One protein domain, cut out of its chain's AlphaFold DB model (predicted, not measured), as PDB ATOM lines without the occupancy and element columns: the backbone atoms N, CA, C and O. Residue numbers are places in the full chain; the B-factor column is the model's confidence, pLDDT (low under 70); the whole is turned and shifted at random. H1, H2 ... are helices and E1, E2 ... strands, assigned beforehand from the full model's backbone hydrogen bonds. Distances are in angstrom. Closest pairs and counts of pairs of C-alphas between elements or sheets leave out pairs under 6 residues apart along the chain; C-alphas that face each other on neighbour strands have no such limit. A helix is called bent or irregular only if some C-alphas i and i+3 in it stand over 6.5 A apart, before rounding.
ATOM      1  N   ASP A   7     202.900 203.532 284.512       84.44
ATOM      2  CA  ASP A   7     201.908 202.890 285.384       84.44
ATOM      3  C   ASP A   7     202.094 203.212 286.878       84.44
ATOM      4  O   ASP A   7     201.257 202.849 287.702       84.44
ATOM      5  N   SER A   8     203.216 203.838 287.251       87.94
ATOM      6  CA  SER A   8     203.483 204.227 288.640       87.94
ATOM      7  C   SER A   8     202.927 205.604 289.003       87.94
ATOM      8  O   SER A   8     202.840 205.926 290.189       87.94
ATOM      9  N   PHE A   9     202.535 206.407 288.011       89.62
ATOM     10  CA  PHE A   9     201.954 207.720 288.257       89.62
ATOM     11  C   PHE A   9     200.451 207.615 288.548       89.62
ATOM     12  O   PHE A   9     199.759 206.779 287.964       89.62
ATOM     13  N   PRO A  10     199.910 208.486 289.419       90.75
ATOM     14  CA  PRO A  10     198.470 208.687 289.520       90.75
ATOM     15  C   PRO A  10     197.856 209.028 288.155       90.75
ATOM     16  O   PRO A  10     198.496 209.692 287.336       90.75
ATOM     17  N   ALA A  11     196.613 208.605 287.920       89.50
ATOM     18  CA  ALA A  11     195.987 208.667 286.600       89.50
ATOM     19  C   ALA A  11     195.966 210.084 285.999       89.50
ATOM     20  O   ALA A  11     196.378 210.237 284.855       89.50
ATOM     21  N   VAL A  12     195.598 211.126 286.768       89.12
ATOM     22  CA  VAL A  12     195.607 212.518 286.265       89.12
ATOM     23  C   VAL A  12     196.990 212.904 285.750       89.12
ATOM     24  O   VAL A  12     197.116 213.458 284.660       89.12
ATOM     25  N   MET A  13     198.037 212.621 286.528       90.88
ATOM     26  CA  MET A  13     199.411 212.956 286.144       90.88
ATOM     27  C   MET A  13     199.808 212.177 284.899       90.88
ATOM     28  O   MET A  13     200.404 212.741 283.985       90.88
ATOM     29  N   GLY A  14     199.439 210.896 284.863       91.50
ATOM     30  CA  GLY A  14     199.754 210.027 283.751       91.50
ATOM     31  C   GLY A  14     199.153 210.519 282.440       91.50
ATOM     32  O   GLY A  14     199.876 210.733 281.468       91.50
ATOM     33  N   ASP A  15     197.855 210.795 282.458       91.25
ATOM     34  CA  ASP A  15     197.134 211.337 281.313       91.25
ATOM     35  C   ASP A  15     197.720 212.690 280.892       91.25
ATOM     36  O   ASP A  15     198.017 212.900 279.723       91.25
ATOM     37  N   THR A  16     197.984 213.593 281.842       90.94
ATOM     38  CA  THR A  16     198.503 214.932 281.518       90.94
ATOM     39  C   THR A  16     199.893 214.873 280.870       90.94
ATOM     40  O   THR A  16     200.164 215.606 279.918       90.94
ATOM     41  N   ILE A  17     200.774 213.981 281.337       91.94
ATOM     42  CA  ILE A  17     202.107 213.768 280.747       91.94
ATOM     43  C   ILE A  17     201.999 213.215 279.322       91.94
ATOM     44  O   ILE A  17     202.758 213.631 278.446       91.94
ATOM     45  N   LEU A  18     201.076 212.278 279.085       91.25
ATOM     46  CA  LEU A  18     200.869 211.675 277.767       91.25
ATOM     47  C   LEU A  18     200.226 212.644 276.768       91.25
ATOM     48  O   LEU A  18     200.494 212.548 275.572       91.25
ATOM     49  N   GLU A  19     199.424 213.592 277.250       90.56
ATOM     50  CA  GLU A  19     198.714 214.566 276.418       90.56
ATOM     51  C   GLU A  19     199.509 215.832 276.109       90.56
ATOM     52  O   GLU A  19     199.271 216.466 275.081       90.56
ATOM     53  N   ALA A  20     200.477 216.205 276.949       91.94
ATOM     54  CA  ALA A  20     201.295 217.395 276.716       91.94
ATOM     55  C   ALA A  20     201.932 217.440 275.302       91.94
ATOM     56  O   ALA A  20     201.815 218.481 274.650       91.94
ATOM     57  N   PRO A  21     202.498 216.341 274.750       92.19
ATOM     58  CA  PRO A  21     203.014 216.326 273.378       92.19
ATOM     59  C   PRO A  21     201.940 216.535 272.302       92.19
ATOM     60  O   PRO A  21     202.218 217.170 271.286       92.19
ATOM     61  N   SER A  22     200.722 216.027 272.518       91.75
ATOM     62  CA  SER A  22     199.574 216.221 271.616       91.75
ATOM     63  C   SER A  22     199.113 217.681 271.578       91.75
ATOM     64  O   SER A  22     198.579 218.135 270.568       91.75
ATOM     65  N   LEU A  23     199.358 218.420 272.661       90.31
ATOM     66  CA  LEU A  23     199.138 219.861 272.781       90.31
ATOM     67  C   LEU A  23     200.370 220.695 272.373       90.31
ATOM     68  O   LEU A  23     200.389 221.900 272.605       90.31
ATOM     69  N   GLU A  24     201.385 220.069 271.768       94.12
ATOM     70  CA  GLU A  24     202.641 220.697 271.325       94.12
ATOM     71  C   GLU A  24     203.517 221.260 272.464       94.12
ATOM     72  O   GLU A  24     204.425 222.061 272.230       94.12
ATOM     73  N   PHE A  25     203.315 220.796 273.702       93.00
ATOM     74  CA  PHE A  25     204.141 221.163 274.850       93.00
ATOM     75  C   PHE A  25     205.215 220.110 275.134       93.00
ATOM     76  O   PHE A  25     204.941 218.925 275.307       93.00
ATOM     77  N   GLN A  26     206.468 220.563 275.219       92.50
ATOM     78  CA  GLN A  26     207.614 219.704 275.534       92.50
ATOM     79  C   GLN A  26     207.843 219.535 277.043       92.50
ATOM     80  O   GLN A  26     208.438 218.546 277.472       92.50
ATOM     81  N   TYR A  27     207.406 220.509 277.839       91.38
ATOM     82  CA  TYR A  27     207.666 220.568 279.271       91.38
ATOM     83  C   TYR A  27     206.359 220.700 280.032       91.38
ATOM     84  O   TYR A  27     205.463 221.436 279.624       91.38
ATOM     85  N   ILE A  28     206.291 220.001 281.158       92.38
ATOM     86  CA  ILE A  28     205.182 220.060 282.095       92.38
ATOM     87  C   ILE A  28     205.744 220.259 283.496       92.38
ATOM     88  O   ILE A  28     206.768 219.672 283.850       92.38
ATOM     89  N   TRP A  29     205.073 221.100 284.274       92.12
ATOM     90  CA  TRP A  29     205.362 221.284 285.686       92.12
ATOM     91  C   TRP A  29     204.219 220.667 286.495       92.12
ATOM     92  O   TRP A  29     203.055 220.995 286.274       92.12
ATOM     93  N   ILE A  30     204.553 219.739 287.392       89.69
ATOM     94  CA  ILE A  30     203.617 219.084 288.316       89.69
ATOM     95  C   ILE A  30     204.262 219.166 289.696       89.69
ATOM     96  O   ILE A  30     205.365 218.651 289.864       89.69
ATOM     97  N   ASP A  31     203.587 219.772 290.669       84.94
ATOM     98  CA  ASP A  31     204.078 219.967 292.044       84.94
ATOM     99  C   ASP A  31     204.668 218.684 292.659       84.94
ATOM    100  O   ASP A  31     205.775 218.681 293.191       84.94
ATOM    101  N   ALA A  32     203.982 217.554 292.485       85.25
ATOM    102  CA  ALA A  32     204.408 216.249 292.982       85.25
ATOM    103  C   ALA A  32     205.684 215.689 292.317       85.25
ATOM    104  O   ALA A  32     206.279 214.755 292.853       85.25
ATOM    105  N   LEU A  33     206.091 216.211 291.154       87.31
ATOM    106  CA  LEU A  33     207.271 215.757 290.399       87.31
ATOM    107  C   LEU A  33     208.407 216.781 290.386       87.31
ATOM    108  O   LEU A  33     209.573 216.401 290.302       87.31
ATOM    109  N   CYS A  34     208.064 218.065 290.410       87.75
ATOM    110  CA  CYS A  34     208.997 219.170 290.234       87.75
ATOM    111  C   CYS A  34     209.446 219.795 291.559       87.75
ATOM    112  O   CYS A  34     210.406 220.556 291.545       87.75
ATOM    113  N   THR A  35     208.807 219.449 292.680       85.00
ATOM    114  CA  THR A  35     209.194 219.893 294.027       85.00
ATOM    115  C   THR A  35     209.634 218.700 294.872       85.00
ATOM    116  O   THR A  35     208.958 217.663 294.906       85.00
ATOM    117  N   VAL A  36     210.754 218.837 295.587       87.38
ATOM    118  CA  VAL A  36     211.255 217.795 296.489       87.38
ATOM    119  C   VAL A  36     210.401 217.774 297.757       87.38
ATOM    120  O   VAL A  36     210.507 218.640 298.619       87.38
ATOM    121  N   GLN A  37     209.552 216.754 297.884       80.19
ATOM    122  CA  GLN A  37     208.571 216.661 298.975       80.19
ATOM    123  C   GLN A  37     209.203 216.448 300.364       80.19
ATOM    124  O   GLN A  37     208.598 216.809 301.368       80.19
ATOM    125  N   ASP A  38     210.416 215.887 300.418       88.25
ATOM    126  CA  ASP A  38     211.127 215.559 301.665       88.25
ATOM    127  C   ASP A  38     212.134 216.647 302.105       88.25
ATOM    128  O   ASP A  38     212.910 216.427 303.040       88.25
ATOM    129  N   ASP A  39     212.163 217.811 301.443       91.81
ATOM    130  CA  ASP A  39     213.058 218.926 301.783       91.81
ATOM    131  C   ASP A  39     212.270 220.223 302.014       91.81
ATOM    132  O   ASP A  39     211.827 220.886 301.078       91.81
ATOM    133  N   ASP A  40     212.153 220.626 303.282       91.25
ATOM    134  CA  ASP A  40     211.452 221.850 303.688       91.25
ATOM    135  C   ASP A  40     212.021 223.124 303.039       91.25
ATOM    136  O   ASP A  40     211.297 224.104 302.850       91.25
ATOM    137  N   LYS A  41     213.325 223.158 302.727       90.56
ATOM    138  CA  LYS A  41     213.953 224.331 302.103       90.56
ATOM    139  C   LYS A  41     213.606 224.414 300.627       90.56
ATOM    140  O   LYS A  41     213.344 225.515 300.146       90.56
ATOM    141  N   ASP A  42     213.623 223.275 299.942       88.69
ATOM    142  CA  ASP A  42     213.216 223.177 298.542       88.69
ATOM    143  C   ASP A  42     211.728 223.505 298.409       88.69
ATOM    144  O   ASP A  42     211.357 224.401 297.656       88.69
ATOM    145  N   TRP A  43     210.895 222.910 299.267       88.62
ATOM    146  CA  TRP A  43     209.471 223.218 299.337       88.62
ATOM    147  C   TRP A  43     209.211 224.714 299.549       88.62
ATOM    148  O   TRP A  43     208.401 225.307 298.839       88.62
ATOM    149  N   ALA A  44     209.911 225.354 300.493       88.88
ATOM    150  CA  ALA A  44     209.737 226.782 300.757       88.88
ATOM    151  C   ALA A  44     210.179 227.663 299.579       88.88
ATOM    152  O   ALA A  44     209.588 228.718 299.351       88.88
ATOM    153  N   TYR A  45     211.213 227.247 298.845       89.62
ATOM    154  CA  TYR A  45     211.676 227.939 297.649       89.62
ATOM    155  C   TYR A  45     210.672 227.798 296.498       89.62
ATOM    156  O   TYR A  45     210.239 228.811 295.951       89.62
ATOM    157  N   GLU A  46     210.245 226.574 296.187       88.06
ATOM    158  CA  GLU A  46     209.278 226.282 295.121       88.06
ATOM    159  C   GLU A  46     207.918 226.942 295.401       88.06
ATOM    160  O   GLU A  46     207.351 227.613 294.538       88.06
ATOM    161  N   ALA A  47     207.435 226.877 296.645       85.44
ATOM    162  CA  ALA A  47     206.215 227.567 297.057       85.44
ATOM    163  C   ALA A  47     206.317 229.097 296.905       85.44
ATOM    164  O   ALA A  47     205.311 229.752 296.633       85.44
ATOM    165  N   ALA A  48     207.515 229.675 297.065       87.94
ATOM    166  CA  ALA A  48     207.742 231.111 296.906       87.94
ATOM    167  C   ALA A  48     207.793 231.570 295.441       87.94
ATOM    168  O   ALA A  48     207.619 232.762 295.198       87.94
ATOM    169  N   ILE A  49     208.029 230.661 294.488       89.00
ATOM    170  CA  ILE A  49     208.045 230.956 293.043       89.00
ATOM    171  C   ILE A  49     206.812 230.421 292.304       89.00
ATOM    172  O   ILE A  49     206.693 230.610 291.094       89.00
ATOM    173  N   MET A  50     205.892 229.756 293.006       85.56
ATOM    174  CA  MET A  50     204.670 229.167 292.447       85.56
ATOM    175  C   MET A  50     203.846 230.188 291.650       85.56
ATOM    176  O   MET A  50     203.263 229.868 290.613       85.56
ATOM    177  N   ASP A  51     203.823 231.440 292.106       83.69
ATOM    178  CA  ASP A  51     203.138 232.523 291.415       83.69
ATOM    179  C   ASP A  51     203.774 232.834 290.057       83.69
ATOM    180  O   ASP A  51     203.060 232.999 289.066       83.69
ATOM    181  N   ALA A  52     205.104 232.854 289.986       88.38
ATOM    182  CA  ALA A  52     205.861 233.002 288.754       88.38
ATOM    183  C   ALA A  52     205.673 231.792 287.828       88.38
ATOM    184  O   ALA A  52     205.552 231.978 286.619       88.38
ATOM    185  N   VAL A  53     205.599 230.573 288.366       90.25
ATOM    186  CA  VAL A  53     205.339 229.362 287.569       90.25
ATOM    187  C   VAL A  53     203.962 229.438 286.908       90.25
ATOM    188  O   VAL A  53     203.867 229.335 285.688       90.25
ATOM    189  N   LEU A  54     202.904 229.692 287.685       85.50
ATOM    190  CA  LEU A  54     201.530 229.746 287.172       85.50
ATOM    191  C   LEU A  54     201.300 230.936 286.231       85.50
ATOM    192  O   LEU A  54     200.670 230.789 285.186       85.50
ATOM    193  N   SER A  55     201.833 232.114 286.566       86.31
ATOM    194  CA  SER A  55     201.650 233.324 285.749       86.31
ATOM    195  C   SER A  55     202.385 233.286 284.412       86.31
ATOM    196  O   SER A  55     201.929 233.912 283.453       86.31
ATOM    197  N   ASN A  56     203.491 232.543 284.330       90.88
ATOM    198  CA  ASN A  56     204.264 232.375 283.099       90.88
ATOM    199  C   ASN A  56     203.983 231.046 282.379       90.88
ATOM    200  O   ASN A  56     204.601 230.782 281.347       90.88
ATOM    201  N   ALA A  57     203.066 230.215 282.882       91.50
ATOM    202  CA  ALA A  57     202.633 229.017 282.178       91.50
ATOM    203  C   ALA A  57     201.891 229.399 280.885       91.50
ATOM    204  O   ALA A  57     200.975 230.226 280.893       91.50
ATOM    205  N   GLU A  58     202.269 228.774 279.764       92.75
ATOM    206  CA  GLU A  58     201.576 228.976 278.481       92.75
ATOM    207  C   GLU A  58     200.151 228.403 278.532       92.75
ATOM    208  O   GLU A  58     199.221 228.974 277.953       92.75
ATOM    209  N   LEU A  59     199.997 227.292 279.259       92.19
ATOM    210  CA  LEU A  59     198.743 226.605 279.516       92.19
ATOM    211  C   LEU A  59     198.776 225.912 280.881       92.19
ATOM    212  O   LEU A  59     199.698 225.152 281.171       92.19
ATOM    213  N   THR A  60     197.712 226.093 281.659       90.94
ATOM    214  CA  THR A  60     197.431 225.298 282.857       90.94
ATOM    215  C   THR A  60     196.333 224.283 282.551       90.94
ATOM    216  O   THR A  60     195.268 224.644 282.050       90.94
ATOM    217  N   ILE A  61     196.575 223.005 282.846       89.94
ATOM    218  CA  ILE A  61     195.574 221.938 282.720       89.94
ATOM    219  C   ILE A  61     194.957 221.683 284.091       89.94
ATOM    220  O   ILE A  61     195.666 221.541 285.082       89.94
ATOM    221  N   SER A  62     193.631 221.621 284.146       85.12
ATOM    222  CA  SER A  62     192.887 221.436 285.386       85.12
ATOM    223  C   SER A  62     191.710 220.481 285.176       85.12
ATOM    224  O   SER A  62     191.164 220.381 284.079       85.12
ATOM    225  N   THR A  63     191.302 219.763 286.219       83.94
ATOM    226  CA  THR A  63     190.160 218.836 286.186       83.94
ATOM    227  C   THR A  63     189.030 219.364 287.064       83.94
ATOM    228  O   THR A  63     189.246 219.736 288.214       83.94
ATOM    229  N   LEU A  64     187.811 219.408 286.525       74.62
ATOM    230  CA  LEU A  64     186.617 219.823 287.276       74.62
ATOM    231  C   LEU A  64     185.916 218.645 287.959       74.62
ATOM    232  O   LEU A  64     185.123 218.845 288.875       74.62
ATOM    233  N   VAL A  65     186.202 217.423 287.509       70.62
ATOM    234  CA  VAL A  65     185.488 216.209 287.929       70.62
ATOM    235  C   VAL A  65     186.195 215.517 289.080       70.62
ATOM    236  O   VAL A  65     185.556 214.908 289.938       70.62
ATOM    237  N   SER A  66     187.523 215.585 289.099       71.12
ATOM    238  CA  SER A  66     188.288 214.774 290.025       71.12
ATOM    239  C   SER A  66     188.343 215.363 291.432       71.12
ATOM    240  O   SER A  66     188.618 216.547 291.635       71.12
ATOM    241  N   SER A  67     188.127 214.495 292.420       70.06
ATOM    242  CA  SER A  67     188.362 214.778 293.836       70.06
ATOM    243  C   SER A  67     189.756 214.367 294.327       70.06
ATOM    244  O   SER A  67     190.110 214.713 295.453       70.06
ATOM    245  N   ASP A  68     190.536 213.624 293.535       76.62
ATOM    246  CA  ASP A  68     191.843 213.076 293.923       76.62
ATOM    247  C   ASP A  68     192.823 212.971 292.737       76.62
ATOM    248  O   ASP A  68     192.531 213.377 291.626       76.62
ATOM    249  N   CYS A  69     194.039 212.468 292.942       79.62
ATOM    250  CA  CYS A  69     194.994 212.305 291.838       79.62
ATOM    251  C   CYS A  69     194.809 210.993 291.048       79.62
ATOM    252  O   CYS A  69     195.461 210.798 290.022       79.62
ATOM    253  N   HIS A  70     193.946 210.083 291.512       84.00
ATOM    254  CA  HIS A  70     193.787 208.733 290.964       84.00
ATOM    255  C   HIS A  70     192.681 208.624 289.916       84.00
ATOM    256  O   HIS A  70     192.611 207.632 289.192       84.00
ATOM    257  N   THR A  71     191.825 209.634 289.819       84.19
ATOM    258  CA  THR A  71     190.818 209.723 288.765       84.19
ATOM    259  C   THR A  71     191.483 210.101 287.438       84.19
ATOM    260  O   THR A  71     192.356 210.952 287.419       84.19
ATOM    261  N   SER A  72     191.087 209.506 286.315       85.31
ATOM    262  CA  SER A  72     191.628 209.897 285.001       85.31
ATOM    263  C   SER A  72     191.228 211.330 284.618       85.31
ATOM    264  O   SER A  72     190.142 211.800 284.967       85.31
ATOM    265  N   LEU A  73     192.085 212.013 283.858       84.75
ATOM    266  CA  LEU A  73     191.759 213.285 283.211       84.75
ATOM    267  C   LEU A  73     190.634 213.106 282.175       84.75
ATOM    268  O   LEU A  73     189.807 213.998 281.981       84.75
ATOM    269  N   PHE A  74     190.568 211.927 281.553       85.12
ATOM    270  CA  PHE A  74     189.594 211.573 280.531       85.12
ATOM    271  C   PHE A  74     188.433 210.782 281.113       85.12
ATOM    272  O   PHE A  74     188.523 209.583 281.379       85.12
ATOM    273  N   GLN A  75     187.296 211.453 281.259       78.19
ATOM    274  CA  GLN A  75     186.068 210.795 281.672       78.19
ATOM    275  C   GLN A  75     185.345 210.169 280.471       78.19
ATOM    276  O   GLN A  75     185.306 210.768 279.388       78.19
ATOM    277  N   PRO A  76     184.749 208.970 280.628       74.38
ATOM    278  CA  PRO A  76     183.885 208.400 279.607       74.38
ATOM    279  C   PRO A  76     182.735 209.360 279.300       74.38
ATOM    280  O   PRO A  76     181.879 209.615 280.145       74.38
ATOM    281  N   ARG A  77     182.695 209.865 278.068       70.50
ATOM    282  CA  ARG A  77     181.649 210.775 277.595       70.50
ATOM    283  C   ARG A  77     180.882 210.168 276.431       70.50
ATOM    284  O   ARG A  77     181.431 209.421 275.620       70.50
ATOM    285  N   SER A  78     179.599 210.503 276.328       64.50
ATOM    286  CA  SER A  78     178.809 210.146 275.151       64.50
ATOM    287  C   SER A  78     179.355 210.899 273.936       64.50
ATOM    288  O   SER A  78     179.413 212.124 273.946       64.50
ATOM    289  N   ALA A  79     179.716 210.182 272.866       56.84
ATOM    290  CA  ALA A  79     180.171 210.780 271.602       56.84
ATOM    291  C   ALA A  79     179.089 211.625 270.900       56.84
ATOM    292  O   ALA A  79     179.354 212.282 269.894       56.84
ATOM    293  N   LEU A 110     175.334 218.764 280.695       54.56
ATOM    294  CA  LEU A 110     175.903 220.103 280.497       54.56
ATOM    295  C   LEU A 110     175.549 221.021 281.675       54.56
ATOM    296  O   LEU A 110     176.344 221.882 282.030       54.56
ATOM    297  N   GLU A 111     174.396 220.833 282.324       54.56
ATOM    298  CA  GLU A 111     174.116 221.537 283.580       54.56
ATOM    299  C   GLU A 111     174.996 221.054 284.738       54.56
ATOM    300  O   GLU A 111     175.290 221.853 285.620       54.56
ATOM    301  N   GLU A 112     175.410 219.785 284.759       59.72
ATOM    302  CA  GLU A 112     176.290 219.237 285.802       59.72
ATOM    303  C   GLU A 112     177.691 219.858 285.748       59.72
ATOM    304  O   GLU A 112     178.177 220.321 286.777       59.72
ATOM    305  N   ASP A 113     178.282 219.991 284.557       58.19
ATOM    306  CA  ASP A 113     179.568 220.687 284.380       58.19
ATOM    307  C   ASP A 113     179.478 222.195 284.715       58.19
ATOM    308  O   ASP A 113     180.465 222.815 285.112       58.19
ATOM    309  N   LEU A 114     178.291 222.806 284.579       52.91
ATOM    310  CA  LEU A 114     178.053 224.232 284.852       52.91
ATOM    311  C   LEU A 114     177.666 224.532 286.313       52.91
ATOM    312  O   LEU A 114     177.852 225.659 286.778       52.91
ATOM    313  N   LYS A 115     177.119 223.558 287.049       52.25
ATOM    314  CA  LYS A 115     176.733 223.686 288.462       52.25
ATOM    315  C   LYS A 115     177.936 223.386 289.363       52.25
ATOM    316  O   LYS A 115     177.975 222.370 290.047       52.25
ATOM    317  N   ALA A 116     178.924 224.277 289.399       50.88
ATOM    318  CA  ALA A 116     180.009 224.174 290.379       50.88
ATOM    319  C   ALA A 116     179.470 224.438 291.807       50.88
ATOM    320  O   ALA A 116     178.654 225.345 291.999       50.88
ATOM    321  N   PRO A 117     179.909 223.663 292.817       52.09
ATOM    322  CA  PRO A 117     181.323 223.589 293.173       52.09
ATOM    323  C   PRO A 117     181.992 222.285 292.722       52.09
ATOM    324  O   PRO A 117     181.715 221.215 293.255       52.09
ATOM    325  N   ALA A 118     182.935 222.399 291.783       58.94
ATOM    326  CA  ALA A 118     183.876 221.327 291.480       58.94
ATOM    327  C   ALA A 118     184.711 220.994 292.737       58.94
ATOM    328  O   ALA A 118     185.117 221.932 293.439       58.94
ATOM    329  N   PRO A 119     185.013 219.712 293.028       60.59
ATOM    330  CA  PRO A 119     185.829 219.315 294.180       60.59
ATOM    331  C   PRO A 119     187.164 220.061 294.261       60.59
ATOM    332  O   PRO A 119     187.631 220.383 295.355       60.59
ATOM    333  N   ILE A 120     187.734 220.414 293.106       58.72
ATOM    334  CA  ILE A 120     188.989 221.158 293.001       58.72
ATOM    335  C   ILE A 120     188.931 222.528 293.705       58.72
ATOM    336  O   ILE A 120     189.871 222.897 294.401       58.72
ATOM    337  N   ASN A 121     187.790 223.226 293.682       56.38
ATOM    338  CA  ASN A 121     187.633 224.548 294.309       56.38
ATOM    339  C   ASN A 121     187.703 224.512 295.850       56.38
ATOM    340  O   ASN A 121     187.745 225.561 296.491       56.38
ATOM    341  N   SER A 122     187.689 223.320 296.463       58.00
ATOM    342  CA  SER A 122     187.877 223.147 297.908       58.00
ATOM    343  C   SER A 122     189.351 223.117 298.337       58.00
ATOM    344  O   SER A 122     189.646 223.228 299.529       58.00
ATOM    345  N   ARG A 123     190.292 222.995 297.388       62.12
ATOM    346  CA  ARG A 123     191.730 222.966 297.667       62.12
ATOM    347  C   ARG A 123     192.289 224.390 297.647       62.12
ATOM    348  O   ARG A 123     192.096 225.134 296.695       62.12
ATOM    349  N   GLY A 124     193.017 224.769 298.701       54.84
ATOM    350  CA  GLY A 124     193.538 226.136 298.862       54.84
ATOM    351  C   GLY A 124     194.453 226.610 297.723       54.84
ATOM    352  O   GLY A 124     194.442 227.793 297.393       54.84
ATOM    353  N   TRP A 125     195.190 225.691 297.090       65.81
ATOM    354  CA  TRP A 125     196.099 225.982 295.972       65.81
ATOM    355  C   TRP A 125     195.378 226.239 294.644       65.81
ATOM    356  O   TRP A 125     195.839 227.044 293.840       65.81
ATOM    357  N   THR A 126     194.184 225.680 294.460       64.06
ATOM    358  CA  THR A 126     193.393 225.842 293.232       64.06
ATOM    359  C   THR A 126     192.996 227.291 292.978       64.06
ATOM    360  O   THR A 126     192.896 227.718 291.831       64.06
ATOM    361  N   LEU A 127     192.839 228.094 294.034       66.12
ATOM    362  CA  LEU A 127     192.583 229.523 293.868       66.12
ATOM    363  C   LEU A 127     193.780 230.244 293.227       66.12
ATOM    364  O   LEU A 127     193.580 231.151 292.423       66.12
ATOM    365  N   GLN A 128     195.014 229.857 293.561       64.88
ATOM    366  CA  GLN A 128     196.203 230.436 292.932       64.88
ATOM    367  C   GLN A 128     196.305 230.007 291.469       64.88
ATOM    368  O   GLN A 128     196.538 230.853 290.609       64.88
ATOM    369  N   GLU A 129     196.043 228.730 291.176       71.12
ATOM    370  CA  GLU A 129     195.990 228.201 289.807       71.12
ATOM    371  C   GLU A 129     194.987 228.981 288.945       71.12
ATOM    372  O   GLU A 129     195.324 229.404 287.841       71.12
ATOM    373  N   GLN A 130     193.788 229.239 289.472       69.44
ATOM    374  CA  GLN A 130     192.734 229.989 288.784       69.44
ATOM    375  C   GLN A 130     193.070 231.470 288.586       69.44
ATOM    376  O   GLN A 130     192.789 232.029 287.531       69.44
ATOM    377  N   LEU A 131     193.637 232.129 289.598       72.38
ATOM    378  CA  LEU A 131     193.863 233.575 289.550       72.38
ATOM    379  C   LEU A 131     195.116 233.976 288.770       72.38
ATOM    380  O   LEU A 131     195.165 235.091 288.250       72.38
ATOM    381  N   LEU A 132     196.137 233.118 288.743       79.81
ATOM    382  CA  LEU A 132     197.445 233.466 288.189       79.81
ATOM    383  C   LEU A 132     197.641 232.943 286.770       79.81
ATOM    384  O   LEU A 132     198.327 233.597 285.986       79.81
ATOM    385  N   SER A 133     197.018 231.821 286.413       82.00
ATOM    386  CA  SER A 133     197.150 231.265 285.067       82.00
ATOM    387  C   SER A 133     196.484 232.172 284.033       82.00
ATOM    388  O   SER A 133     195.331 232.578 284.171       82.00
ATOM    389  N   THR A 134     197.193 232.466 282.945       85.31
ATOM    390  CA  THR A 134     196.650 233.313 281.867       85.31
ATOM    391  C   THR A 134     195.667 232.570 280.961       85.31
ATOM    392  O   THR A 134     194.815 233.201 280.317       85.31
ATOM    393  N   ARG A 135     195.805 231.239 280.894       87.81
ATOM    394  CA  ARG A 135     194.993 230.306 280.112       87.81
ATOM    395  C   ARG A 135     194.846 228.998 280.874       87.81
ATOM    396  O   ARG A 135     195.846 228.434 281.317       87.81
ATOM    397  N   ILE A 136     193.615 228.516 281.000       86.62
ATOM    398  CA  ILE A 136     193.300 227.285 281.718       86.62
ATOM    399  C   ILE A 136     192.408 226.412 280.844       86.62
ATOM    400  O   ILE A 136     191.349 226.847 280.390       86.62
ATOM    401  N   LEU A 137     192.841 225.173 280.622       89.38
ATOM    402  CA  LEU A 137     192.042 224.130 279.993       89.38
ATOM    403  C   LEU A 137     191.481 223.217 281.081       89.38
ATOM    404  O   LEU A 137     192.214 222.471 281.731       89.38
ATOM    405  N   TYR A 138     190.170 223.281 281.256       84.94
ATOM    406  CA  TYR A 138     189.431 222.451 282.187       84.94
ATOM    407  C   TYR A 138     188.891 221.201 281.501       84.94
ATOM    408  O   TYR A 138     188.166 221.285 280.508       84.94
ATOM    409  N   PHE A 139     189.174 220.050 282.096       85.12
ATOM    410  CA  PHE A 139     188.565 218.773 281.756       85.12
ATOM    411  C   PHE A 139     187.336 218.557 282.643       85.12
ATOM    412  O   PHE A 139     187.456 218.278 283.841       85.12
ATOM    413  N   GLY A 140     186.157 218.768 282.053       78.56
ATOM    414  CA  GLY A 140     184.855 218.493 282.656       78.56
ATOM    415  C   GLY A 140     184.401 217.049 282.446       78.56
ATOM    416  O   GLY A 140     185.107 216.226 281.863       78.56
ATOM    417  N   THR A 141     183.202 216.734 282.931       75.31
ATOM    418  CA  THR A 141     182.608 215.391 282.838       75.31
ATOM    419  C   THR A 141     182.150 215.107 281.415       75.31
ATOM    420  O   THR A 141     182.322 214.001 280.905       75.31
ATOM    421  N   GLY A 142     181.557 216.108 280.762       73.25
ATOM    422  CA  GLY A 142     181.008 215.992 279.416       73.25
ATOM    423  C   GLY A 142     181.789 216.752 278.349       73.25
ATOM    424  O   GLY A 142     181.684 216.394 277.172       73.25
ATOM    425  N   MET A 143     182.545 217.787 278.724       76.81
ATOM    426  CA  MET A 143     183.216 218.663 277.761       76.81
ATOM    427  C   MET A 143     184.494 219.314 278.283       76.81
ATOM    428  O   MET A 143     184.754 219.373 279.484       76.81
ATOM    429  N   LEU A 144     185.256 219.873 277.348       84.31
ATOM    430  CA  LEU A 144     186.347 220.789 277.657       84.31
ATOM    431  C   LEU A 144     185.839 222.218 277.856       84.31
ATOM    432  O   LEU A 144     184.977 222.703 277.111       84.31
ATOM    433  N   HIS A 145     186.437 222.920 278.811       81.94
ATOM    434  CA  HIS A 145     186.266 224.358 278.961       81.94
ATOM    435  C   HIS A 145     187.606 225.065 278.858       81.94
ATOM    436  O   HIS A 145     188.623 224.578 279.337       81.94
ATOM    437  N   TRP A 146     187.596 226.233 278.236       84.12
ATOM    438  CA  TRP A 146     188.785 227.032 278.019       84.12
ATOM    439  C   TRP A 146     188.577 228.428 278.582       84.12
ATOM    440  O   TRP A 146     187.774 229.213 278.068       84.12
ATOM    441  N   GLU A 147     189.326 228.735 279.630       81.94
ATOM    442  CA  GLU A 147     189.400 230.056 280.228       81.94
ATOM    443  C   GLU A 147     190.669 230.765 279.773       81.94
ATOM    444  O   GLU A 147     191.743 230.178 279.676       81.94
ATOM    445  N   TYR A 148     190.547 232.051 279.476       83.38
ATOM    446  CA  TYR A 148     191.668 232.923 279.165       83.38
ATOM    447  C   TYR A 148     191.370 234.324 279.694       83.38
ATOM    448  O   TYR A 148     190.220 234.668 279.954       83.38
ATOM    449  N   LEU A 149     192.381 235.190 279.761       75.81
ATOM    450  CA  LEU A 149     192.279 236.541 280.349       75.81
ATOM    451  C   LEU A 149     191.057 237.393 279.942       75.81
ATOM    452  O   LEU A 149     190.696 238.331 280.651       75.81
ATOM    453  N   ARG A 150     190.462 237.151 278.769       70.56
ATOM    454  CA  ARG A 150     189.351 237.958 278.238       70.56
ATOM    455  C   ARG A 150     188.045 237.191 278.087       70.56
ATOM    456  O   ARG A 150     187.066 237.785 277.635       70.56
ATOM    457  N   GLY A 151     188.001 235.914 278.444       70.75
ATOM    458  CA  GLY A 151     186.801 235.136 278.222       70.75
ATOM    459  C   GLY A 151     186.881 233.690 278.668       70.75
ATOM    460  O   GLY A 151     187.857 233.210 279.222       70.75
ATOM    461  N   TYR A 152     185.780 233.013 278.390       74.88
ATOM    462  CA  TYR A 152     185.556 231.618 278.713       74.88
ATOM    463  C   TYR A 152     184.742 231.029 277.571       74.88
ATOM    464  O   TYR A 152     183.705 231.610 277.221       74.88
ATOM    465  N   VAL A 153     185.219 229.939 276.984       77.75
ATOM    466  CA  VAL A 153     184.545 229.188 275.917       77.75
ATOM    467  C   VAL A 153     184.469 227.717 276.299       77.75
ATOM    468  O   VAL A 153     185.161 227.254 277.204       77.75
ATOM    469  N   VAL A 154     183.597 226.980 275.628       76.31
ATOM    470  CA  VAL A 154     183.352 225.560 275.896       76.31
ATOM    471  C   VAL A 154     183.416 224.782 274.592       76.31
ATOM    472  O   VAL A 154     183.165 225.353 273.533       76.31
ATOM    473  N   GLU A 155     183.716 223.485 274.650       78.44
ATOM    474  CA  GLU A 155     183.849 222.616 273.468       78.44
ATOM    475  C   GLU A 155     182.646 222.721 272.512       78.44
ATOM    476  O   GLU A 155     182.808 222.728 271.294       78.44
ATOM    477  N   VAL A 156     181.434 222.865 273.060       71.81
ATOM    478  CA  VAL A 156     180.181 222.956 272.288       71.81
ATOM    479  C   VAL A 156     179.915 224.335 271.669       71.81
ATOM    480  O   VAL A 156     179.075 224.441 270.773       71.81
ATOM    481  N   ASP A 157     180.616 225.378 272.118       70.81
ATOM    482  CA  ASP A 157     180.567 226.736 271.562       70.81
ATOM    483  C   ASP A 157     181.966 227.385 271.568       70.81
ATOM    484  O   ASP A 157     182.240 228.303 272.353       70.81
ATOM    485  N   PRO A 158     182.870 226.940 270.675       73.31
ATOM    486  CA  PRO A 158     184.230 227.475 270.605       73.31
ATOM    487  C   PRO A 158     184.269 228.960 270.223       73.31
ATOM    488  O   PRO A 158     185.235 229.659 270.514       73.31
ATOM    489  N   GLY A 159     183.219 229.446 269.550       69.38
ATOM    490  CA  GLY A 159     183.098 230.836 269.121       69.38
ATOM    491  C   GLY A 159     182.569 231.780 270.201       69.38
ATOM    492  O   GLY A 159     182.597 232.990 269.988       69.38
ATOM    493  N   GLY A 160     182.074 231.260 271.331       65.00
ATOM    494  CA  GLY A 160     181.431 232.063 272.375       65.00
ATOM    495  C   GLY A 160     180.192 232.823 271.881       65.00
ATOM    496  O   GLY A 160     179.877 233.890 272.410       65.00
ATOM    497  N   ASN A 161     179.535 232.315 270.834       57.91
ATOM    498  CA  ASN A 161     178.422 232.977 270.150       57.91
ATOM    499  C   ASN A 161     177.059 232.624 270.757       57.91
ATOM    500  O   ASN A 161     176.056 233.267 270.437       57.91
ATOM    501  N   SER A 162     176.993 231.596 271.604       52.16
ATOM    502  CA  SER A 162     175.758 231.207 272.270       52.16
ATOM    503  C   SER A 162     175.381 232.243 273.343       52.16
ATOM    504  O   SER A 162     176.218 232.634 274.166       52.16
ATOM    505  N   PRO A 163     174.125 232.733 273.360       44.25
ATOM    506  CA  PRO A 163     173.664 233.618 274.418       44.25
ATOM    507  C   PRO A 163     173.729 232.864 275.749       44.25
ATOM    508  O   PRO A 163     173.049 231.858 275.954       44.25
TER     509      PRO A 163
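Overview. This is residues 7 to 79 and 110 to 163 of the 187 residues of the protein "HET domain-containing protein" of Fusarium oxysporum f. sp. cubense (strain race 1) (UniProt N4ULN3). A small sheet of four strands has a short helix, H6, packed over one face near its E1 edge, while a long kinked helix, H3, reaches away from the sheet on the E1 side with the short H2 near it. The far end of that arm, residues 37 to 42, sticks out; H1 only grazes the sheet, and H4 lies far from H3, beyond the cut in the printed part. The 127 printed residues include six named helices and four named strands, in the order H1 H2 H3 E1 H4 H5 H6 E2 E3 E4. The mixed sheet has the order E1 E2 E3 E4, with E1 parallel to E2 and the other pairs antiparallel, and the class is mixed, helices and strands. The whole is compact, with a radius of gyration of the C-alphas of 15.3 A and spans of 49 by 34 by 30 A.

Along the chain. Begin with the sheet: E1 is residues 60 to 63, and you find C-alpha 60 at (197.431, 225.298, 282.857). E2, residues 135 to 139, and E3, residues 144 to 148, each run 13.3 A from first to last C-alpha. E4, residues 151 to 154, ends at C-alpha 154, (183.352, 225.560, 275.896). H6 is residues 126 to 132, 10.0 A long. Find C-alpha 40 at (211.452, 221.850, 303.688); from there H3, residues 40 to 56, runs 24.2 A. H3 has a kink of 45 degrees near residue 49 and is irregular, with C-alphas 48 and 51 lying 7.3 A apart. H1, residues 11 to 23, runs 18.1 A and is only just irregular, with C-alphas 18 and 21 lying 6.7 A apart. Three short helices remain: H2, residues 31 to 34; H4, residues 110 to 114; and H5, residues 119 to 122.

Arrangement. Look first at E1 and E2, parallel at 25 degrees, where N 62 and O 137 are 2.9 A apart, within hydrogen-bond range. E2, E3 and E4 form a meander, each strand the antiparallel neighbour of the one before. In the hairpin of E2 and E3, N 138 and O 145 are 2.8 A apart; in the hairpin of E3 and E4, N 146 and O 153 are 2.8 A apart. H6 is on the sheet, at a height over the sheet of 9.7 A. It lies over E1 and E2, only just, with 3 of its 7 C-alphas falling on each. H3 touches it with residues 51 to 55 alone; the closest C-alphas, of Ser 55 and Leu 132, are 4.9 A apart. These two helices run the same way at a steep tilt of 51 degrees. H2 and H3 are near each other, with 6 pairs of C-alphas within 10 A. H1 only grazes the sheet, with residues 12 to 20. H5 is close to H6 but not clearly touching, the closest C-alphas being those of Ile 120 and Thr 126, 6.4 A apart. H4 touches no helix and is not on the sheet. Every O i to N i+4 pair is within hydrogen-bond range in H4 and H6, against 7 of 9 in H1 and 11 of 13 in H3; H2 and H5 are too short for such a pair.

Size, cuts and confidence. The two C-alphas farthest apart, those of Asp 39 and Pro 163, are 50.2 A apart. Residues 80 to 109 are not printed, and C-alphas 79 and 110 are 13.6 A apart across this cut. Of the links that are printed whole, H1 to H2 is short and the others are tight. Residues 64 to 79 hold no named element. The mean pLDDT of the printed part is 79.1, with values under 70 at residues 78 to 79, 110 to 128, 130 and 159 to 163.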